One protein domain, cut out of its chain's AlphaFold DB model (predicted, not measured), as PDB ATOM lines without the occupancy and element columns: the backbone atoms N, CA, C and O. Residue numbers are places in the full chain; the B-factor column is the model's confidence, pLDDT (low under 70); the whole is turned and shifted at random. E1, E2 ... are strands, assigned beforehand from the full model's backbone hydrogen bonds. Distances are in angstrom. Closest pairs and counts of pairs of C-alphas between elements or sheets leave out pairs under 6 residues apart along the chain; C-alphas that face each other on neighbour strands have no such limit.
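AT A GLANCE: This is residues 27 to 85 of the 87 residues of an uncharacterized protein of Xanthomonas campestris pv. juglandis (UniProt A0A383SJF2). With little regular structure, this is one twisted sheet of four antiparallel strands side by side, and a long loop, residues 33 to 52, reaches beyond one end of it. The 59 printed residues have no named helix; E1, E2, E3 and E4, under half of them, form a meander, each strand the antiparallel neighbour of the one before, class all strand. It is loose, radius of gyration of the C-alphas 13.0 A, spanning 41 by 20 by 16 A.

HOW THE PARTS SIT: Look first at the hairpin of E2, residues 53 to 59, and E3, residues 68 to 73: N 55 and O 71 are 2.9 A apart. E1, residues 29 to 32, and E2 are a hairpin, N 30 to O 58 2.7 A. E3 and E4, residues 79 to 84, are another, N 82 to O 70 2.8 A. Edge strands E1 and E4 are apart.

IN THESE COORDINATES: Find C-alpha 29 at (103.204, 169.516, 140.609); E1 runs 10.1 A. E2 runs 20.8 A, E3 16.5 A, and E4 16.4 A to C-alpha 84 at (114.898, 166.770, 131.613).

THE WHOLE: The C-alphas farthest apart, Gly 43 and Asp 63, are 41.7 A apart. The printed part has no cut, the E1 to E2 link is long, and no printed residue is under 70.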
ATOM      1  N   PRO A  27     100.040 170.952 144.868       93.62
ATOM      2  CA  PRO A  27      99.059 170.712 143.808       93.62
ATOM      3  C   PRO A  27      99.466 171.241 142.425       93.62
ATOM      4  O   PRO A  27      98.923 170.798 141.416       93.62
ATOM      5  N   SER A  28     100.420 172.175 142.355       95.56
ATOM      6  CA  SER A  28     101.000 172.660 141.098       95.56
ATOM      7  C   SER A  28     101.998 171.684 140.458       95.56
ATOM      8  O   SER A  28     102.470 171.938 139.347       95.56
ATOM      9  N   LEU A  29     102.310 170.557 141.110       95.44
ATOM     10  CA  LEU A  29     103.204 169.516 140.609       95.44
ATOM     11  C   LEU A  29     102.441 168.244 140.210       95.44
ATOM     12  O   LEU A  29     101.716 167.642 141.001       95.44
ATOM     13  N   SER A  30     102.715 167.763 139.001       94.75
ATOM     14  CA  SER A  30     102.407 166.401 138.585       94.75
ATOM     15  C   SER A  30     103.456 165.433 139.130       94.75
ATOM     16  O   SER A  30     104.662 165.710 139.119       94.75
ATOM     17  N   ASN A  31     103.002 164.275 139.606       92.69
ATOM     18  CA  ASN A  31     103.868 163.219 140.108       92.69
ATOM     19  C   ASN A  31     103.378 161.838 139.668       92.69
ATOM     20  O   ASN A  31     102.179 161.596 139.574       92.69
ATOM     21  N   SER A  32     104.315 160.926 139.424       92.31
ATOM     22  CA  SER A  32     104.014 159.521 139.151       92.31
ATOM     23  C   SER A  32     105.063 158.611 139.776       92.31
ATOM     24  O   SER A  32     106.248 158.945 139.817       92.31
ATOM     25  N   GLY A  33     104.623 157.466 140.290       90.88
ATOM     26  CA  GLY A  33     105.487 156.397 140.787       90.88
ATOM     27  C   GLY A  33     105.401 155.146 139.908       90.88
ATOM     28  O   GLY A  33     104.778 155.179 138.843       90.88
ATOM     29  N   PRO A  34     105.998 154.028 140.347       89.12
ATOM     30  CA  PRO A  34     105.819 152.733 139.698       89.12
ATOM     31  C   PRO A  34     104.330 152.360 139.634       89.12
ATOM     32  O   PRO A  34     103.620 152.453 140.635       89.12
ATOM     33  N   SER A  35     103.845 151.953 138.460       80.25
ATOM     34  CA  SER A  35     102.426 151.619 138.275       80.25
ATOM     35  C   SER A  35     102.029 150.435 139.156       80.25
ATOM     36  O   SER A  35     102.607 149.357 139.031       80.25
ATOM     37  N   GLY A  36     101.061 150.649 140.052       75.31
ATOM     38  CA  GLY A  36     100.511 149.609 140.925       75.31
ATOM     39  C   GLY A  36     101.503 148.996 141.919       75.31
ATOM     40  O   GLY A  36     101.190 147.962 142.498       75.31
ATOM     41  N   ALA A  37     102.684 149.594 142.113       83.00
ATOM     42  CA  ALA A  37     103.732 149.033 142.957       83.00
ATOM     43  C   ALA A  37     104.310 150.067 143.925       83.00
ATOM     44  O   ALA A  37     104.530 151.232 143.587       83.00
ATOM     45  N   THR A  38     104.613 149.607 145.134       91.62
ATOM     46  CA  THR A  38     105.365 150.364 146.131       91.62
ATOM     47  C   THR A  38     106.865 150.248 145.851       91.62
ATOM     48  O   THR A  38     107.335 149.320 145.184       91.62
ATOM     49  N   ILE A  39     107.639 151.222 146.328       94.44
ATOM     50  CA  ILE A  39     109.100 151.102 146.373       94.44
ATOM     51  C   ILE A  39     109.442 150.583 147.767       94.44
ATOM     52  O   ILE A  39     109.459 151.352 148.724       94.44
ATOM     53  N   ALA A  40     109.672 149.277 147.868       95.25
ATOM     54  CA  ALA A  40     110.028 148.603 149.112       95.25
ATOM     55  C   ALA A  40     111.540 148.359 149.202       95.25
ATOM     56  O   ALA A  40     112.210 148.129 148.186       95.25
ATOM     57  N   PHE A  41     112.063 148.364 150.429       95.19
ATOM     58  CA  PHE A  41     113.470 148.116 150.730       95.19
ATOM     59  C   PHE A  41     113.610 146.988 151.756       95.19
ATOM     60  O   PHE A  41     112.815 146.899 152.687       95.19
ATOM     61  N   ASP A  42     114.623 146.136 151.592       93.88
ATOM     62  CA  ASP A  42     114.966 145.119 152.589       93.88
ATOM     63  C   ASP A  42     115.687 145.734 153.807       93.88
ATOM     64  O   ASP A  42     116.060 146.909 153.807       93.88
ATOM     65  N   GLY A  43     115.951 144.935 154.847       92.00
ATOM     66  CA  GLY A  43     116.660 145.393 156.054       92.00
ATOM     67  C   GLY A  43     118.100 145.890 155.825       92.00
ATOM     68  O   GLY A  43     118.723 146.396 156.753       92.00
ATOM     69  N   ARG A  44     118.643 145.760 154.605       95.50
ATOM     70  CA  ARG A  44     119.937 146.327 154.187       95.50
ATOM     71  C   ARG A  44     119.777 147.588 153.332       95.50
ATOM     72  O   ARG A  44     120.767 148.088 152.807       95.50
ATOM     73  N   GLY A  45     118.551 148.082 153.163       94.94
ATOM     74  CA  GLY A  45     118.236 149.251 152.351       94.94
ATOM     75  C   GLY A  45     118.252 148.990 150.846       94.94
ATOM     76  O   GLY A  45     118.284 149.947 150.081       94.94
ATOM     77  N   ARG A  46     118.241 147.732 150.386       96.50
ATOM     78  CA  ARG A  46     118.237 147.401 148.951       96.50
ATOM     79  C   ARG A  46     116.809 147.309 148.440       96.50
ATOM     80  O   ARG A  46     115.945 146.788 149.138       96.50
ATOM     81  N   ARG A  47     116.561 147.768 147.214       95.62
ATOM     82  CA  ARG A  47     115.224 147.706 146.607       95.62
ATOM     83  C   ARG A  47     114.794 146.245 146.423       95.62
ATOM     84  O   ARG A  47     115.554 145.450 145.874       95.62
ATOM     85  N   VAL A  48     113.568 145.912 146.827       94.75
ATOM     86  CA  VAL A  48     113.023 144.543 146.735       94.75
ATOM     87  C   VAL A  48     112.646 144.167 145.296       94.75
ATOM     88  O   VAL A  48     112.890 143.042 144.864       94.75
ATOM     89  N   ALA A  49     112.078 145.102 144.528       93.38
ATOM     90  CA  ALA A  49     111.652 144.845 143.154       93.38
ATOM     91  C   ALA A  49     112.827 144.426 142.247       93.38
ATOM     92  O   ALA A  49     113.910 145.015 142.300       93.38
ATOM     93  N   SER A  50     112.602 143.464 141.347       90.81
ATOM     94  CA  SER A  50     113.630 142.948 140.428       90.81
ATOM     95  C   SER A  50     114.040 143.947 139.337       90.81
ATOM     96  O   SER A  50     115.160 143.885 138.835       90.81
ATOM     97  N   THR A  51     113.181 144.914 139.007       89.19
ATOM     98  CA  THR A  51     113.405 145.919 137.957       89.19
ATOM     99  C   THR A  51     113.554 147.326 138.522       89.19
ATOM    100  O   THR A  51     113.056 147.640 139.603       89.19
ATOM    101  N   ASN A  52     114.265 148.185 137.782       87.12
ATOM    102  CA  ASN A  52     114.426 149.590 138.146       87.12
ATOM    103  C   ASN A  52     113.077 150.285 138.298       87.12
ATOM    104  O   ASN A  52     112.246 150.260 137.397       87.12
ATOM    105  N   GLN A  53     112.894 150.907 139.459       95.00
ATOM    106  CA  GLN A  53     111.724 151.704 139.780       95.00
ATOM    107  C   GLN A  53     112.098 153.179 139.717       95.00
ATOM    108  O   GLN A  53     113.232 153.562 140.022       95.00
ATOM    109  N   GLN A  54     111.138 154.006 139.320       95.56
ATOM    110  CA  GLN A  54     111.341 155.438 139.196       95.56
ATOM    111  C   GLN A  54     110.146 156.227 139.712       95.56
ATOM    112  O   GLN A  54     109.012 155.749 139.696       95.56
ATOM    113  N   ILE A  55     110.422 157.459 140.120       95.12
ATOM    114  CA  ILE A  55     109.424 158.474 140.436       95.12
ATOM    115  C   ILE A  55     109.665 159.647 139.495       95.12
ATOM    116  O   ILE A  55     110.805 160.077 139.326       95.12
ATOM    117  N   THR A  56     108.610 160.184 138.895       95.69
ATOM    118  CA  THR A  56     108.686 161.421 138.113       95.69
ATOM    119  C   THR A  56     108.003 162.550 138.866       95.69
ATOM    120  O   THR A  56     106.945 162.344 139.456       95.69
ATOM    121  N   LEU A  57     108.599 163.738 138.822       95.56
ATOM    122  CA  LEU A  57     108.040 164.989 139.328       95.56
ATOM    123  C   LEU A  57     108.230 166.083 138.279       95.56
ATOM    124  O   LEU A  57     109.319 166.211 137.714       95.56
ATOM    125  N   GLN A  58     107.199 166.881 138.036       97.19
ATOM    126  CA  GLN A  58     107.273 168.067 137.182       97.19
ATOM    127  C   GLN A  58     106.142 169.049 137.514       97.19
ATOM    128  O   GLN A  58     105.149 168.632 138.105       97.19
ATOM    129  N   PRO A  59     106.239 170.326 137.125       97.06
ATOM    130  CA  PRO A  59     105.088 171.225 137.093       97.06
ATOM    131  C   PRO A  59     103.908 170.659 136.286       97.06
ATOM    132  O   PRO A  59     104.105 169.955 135.298       97.06
ATOM    133  N   MET A  60     102.681 170.992 136.687       96.25
ATOM    134  CA  MET A  60     101.462 170.693 135.917       96.25
ATOM    135  C   MET A  60     101.408 171.468 134.595       96.25
ATOM    136  O   MET A  60     100.816 171.001 133.627       96.25
ATOM    137  N   THR A  61     102.021 172.652 134.553       95.31
ATOM    138  CA  THR A  61     102.135 173.479 133.351       95.31
ATOM    139  C   THR A  61     103.604 173.664 133.016       95.31
ATOM    140  O   THR A  61     104.370 174.186 133.825       95.31
ATOM    141  N   CYS A  62     103.988 173.228 131.822       94.38
ATOM    142  CA  CYS A  62     105.357 173.276 131.338       94.38
ATOM    143  C   CYS A  62     105.568 174.450 130.378       94.38
ATOM    144  O   CYS A  62     104.720 174.739 129.538       94.38
ATOM    145  N   ASP A  63     106.736 175.078 130.463       92.69
ATOM    146  CA  ASP A  63     107.191 176.172 129.592       92.69
ATOM    147  C   ASP A  63     108.408 175.763 128.733       92.69
ATOM    148  O   ASP A  63     109.138 176.600 128.207       92.69
ATOM    149  N   GLY A  64     108.660 174.454 128.613       88.44
ATOM    150  CA  GLY A  64     109.807 173.889 127.898       88.44
ATOM    151  C   GLY A  64     111.122 173.898 128.687       88.44
ATOM    152  O   GLY A  64     112.108 173.307 128.234       88.44
ATOM    153  N   GLN A  65     111.162 174.492 129.885       95.12
ATOM    154  CA  GLN A  65     112.345 174.450 130.737       95.12
ATOM    155  C   GLN A  65     112.615 173.046 131.282       95.12
ATOM    156  O   GLN A  65     111.739 172.184 131.391       95.12
ATOM    157  N   ALA A  66     113.861 172.822 131.695       96.50
ATOM    158  CA  ALA A  66     114.325 171.564 132.266       96.50
ATOM    159  C   ALA A  66     113.876 171.372 133.735       96.50
ATOM    160  O   ALA A  66     114.696 171.272 134.649       96.50
ATOM    161  N   LEU A  67     112.563 171.370 133.967       96.94
ATOM    162  CA  LEU A  67     111.939 171.302 135.294       96.94
ATOM    163  C   LEU A  67     111.417 169.908 135.662       96.94
ATOM    164  O   LEU A  67     110.951 169.714 136.784       96.94
ATOM    165  N   ARG A  68     111.543 168.919 134.773       97.44
ATOM    166  CA  ARG A  68     111.202 167.532 135.087       97.44
ATOM    167  C   ARG A  68     112.351 166.845 135.814       97.44
ATOM    168  O   ARG A  68     113.519 166.952 135.426       97.44
ATOM    169  N   ARG A  69     112.007 166.113 136.871       97.31
ATOM    170  CA  ARG A  69     112.912 165.251 137.633       97.31
ATOM    171  C   ARG A  69     112.436 163.814 137.548       97.31
ATOM    172  O   ARG A  69     111.301 163.523 137.909       97.31
ATOM    173  N   THR A  70     113.330 162.924 137.138       97.25
ATOM    174  CA  THR A  70     113.131 161.479 137.267       97.25
ATOM    175  C   THR A  70     114.097 160.963 138.319       97.25
ATOM    176  O   THR A  70     115.311 161.087 138.171       97.25
ATOM    177  N   LEU A  71     113.555 160.440 139.411       96.31
ATOM    178  CA  LEU A  71     114.302 159.796 140.480       96.31
ATOM    179  C   LEU A  71     114.354 158.302 140.181       96.31
ATOM    180  O   LEU A  71     113.302 157.675 140.092       96.31
ATOM    181  N   PHE A  72     115.544 157.735 140.035       96.38
ATOM    182  CA  PHE A  72     115.737 156.306 139.802       96.38
ATOM    183  C   PHE A  72     116.206 155.631 141.079       96.38
ATOM    184  O   PHE A  72     117.163 156.092 141.696       96.38
ATOM    185  N   VAL A  73     115.569 154.519 141.438       96.25
ATOM    186  CA  VAL A  73     115.974 153.672 142.563       96.25
ATOM    187  C   VAL A  73     116.642 152.429 142.001       96.25
ATOM    188  O   VAL A  73     115.979 151.594 141.378       96.25
ATOM    189  N   ASN A  74     117.954 152.296 142.190       95.06
ATOM    190  CA  ASN A  74     118.698 151.131 141.707       95.06
ATOM    191  C   ASN A  74     118.557 149.921 142.654       95.06
ATOM    192  O   ASN A  74     117.921 150.000 143.706       95.06
ATOM    193  N   ALA A  75     119.151 148.782 142.284       95.81
ATOM    194  CA  ALA A  75     119.073 147.553 143.081       95.81
ATOM    195  C   ALA A  75     119.701 147.691 144.482       95.81
ATOM    196  O   ALA A  75     119.247 147.054 145.427       95.81
ATOM    197  N   ALA A  76     120.709 148.553 144.644       96.25
ATOM    198  CA  ALA A  76     121.329 148.839 145.938       96.25
ATOM    199  C   ALA A  76     120.504 149.811 146.803       96.25
ATOM    200  O   ALA A  76     120.923 150.132 147.909       96.25
ATOM    201  N   GLY A  77     119.361 150.292 146.301       95.62
ATOM    202  CA  GLY A  77     118.504 151.271 146.969       95.62
ATOM    203  C   GLY A  77     119.007 152.712 146.895       95.62
ATOM    204  O   GLY A  77     118.438 153.601 147.523       95.62
ATOM    205  N   GLN A  78     120.046 152.974 146.102       96.19
ATOM    206  CA  GLN A  78     120.522 154.331 145.875       96.19
ATOM    207  C   GLN A  78     119.567 155.070 144.945       96.19
ATOM    208  O   GLN A  78     119.050 154.501 143.977       96.19
ATOM    209  N   ILE A  79     119.393 156.360 145.227       95.56
ATOM    210  CA  ILE A  79     118.539 157.252 144.453       95.56
ATOM    211  C   ILE A  79     119.416 158.199 143.641       95.56
ATOM    212  O   ILE A  79     120.234 158.928 144.201       95.56
ATOM    213  N   THR A  80     119.218 158.225 142.326       97.00
ATOM    214  CA  THR A  80     119.799 159.246 141.444       97.00
ATOM    215  C   THR A  80     118.696 160.109 140.850       97.00
ATOM    216  O   THR A  80     117.577 159.648 140.643       97.00
ATOM    217  N   SER A  81     118.992 161.383 140.589       97.12
ATOM    218  CA  SER A  81     118.048 162.313 139.968       97.12
ATOM    219  C   SER A  81     118.539 162.714 138.585       97.12
ATOM    220  O   SER A  81     119.640 163.245 138.445       97.12
ATOM    221  N   GLN A  82     117.705 162.499 137.572       97.94
ATOM    222  CA  GLN A  82     117.930 162.985 136.219       97.94
ATOM    223  C   GLN A  82     117.038 164.194 135.938       97.94
ATOM    224  O   GLN A  82     115.854 164.207 136.275       97.94
ATOM    225  N   LYS A  83     117.625 165.213 135.305       97.69
ATOM    226  CA  LYS A  83     116.938 166.420 134.837       97.69
ATOM    227  C   LYS A  83     116.540 166.250 133.371       97.69
ATOM    228  O   LYS A  83     117.356 165.791 132.575       97.69
ATOM    229  N   SER A  84     115.337 166.675 133.009       97.50
ATOM    230  CA  SER A  84     114.898 166.770 131.613       97.50
ATOM    231  C   SER A  84     113.904 167.917 131.423       97.50
ATOM    232  O   SER A  84     113.450 168.524 132.397       97.50
ATOM    233  N   SER A  85     113.602 168.247 130.164       97.69
ATOM    234  CA  SER A  85     112.532 169.187 129.817       97.69
ATOM    235  C   SER A  85     111.196 168.727 130.394       97.69
ATOM    236  O   SER A  85     110.861 167.543 130.342       97.69
TER     237      SER A  85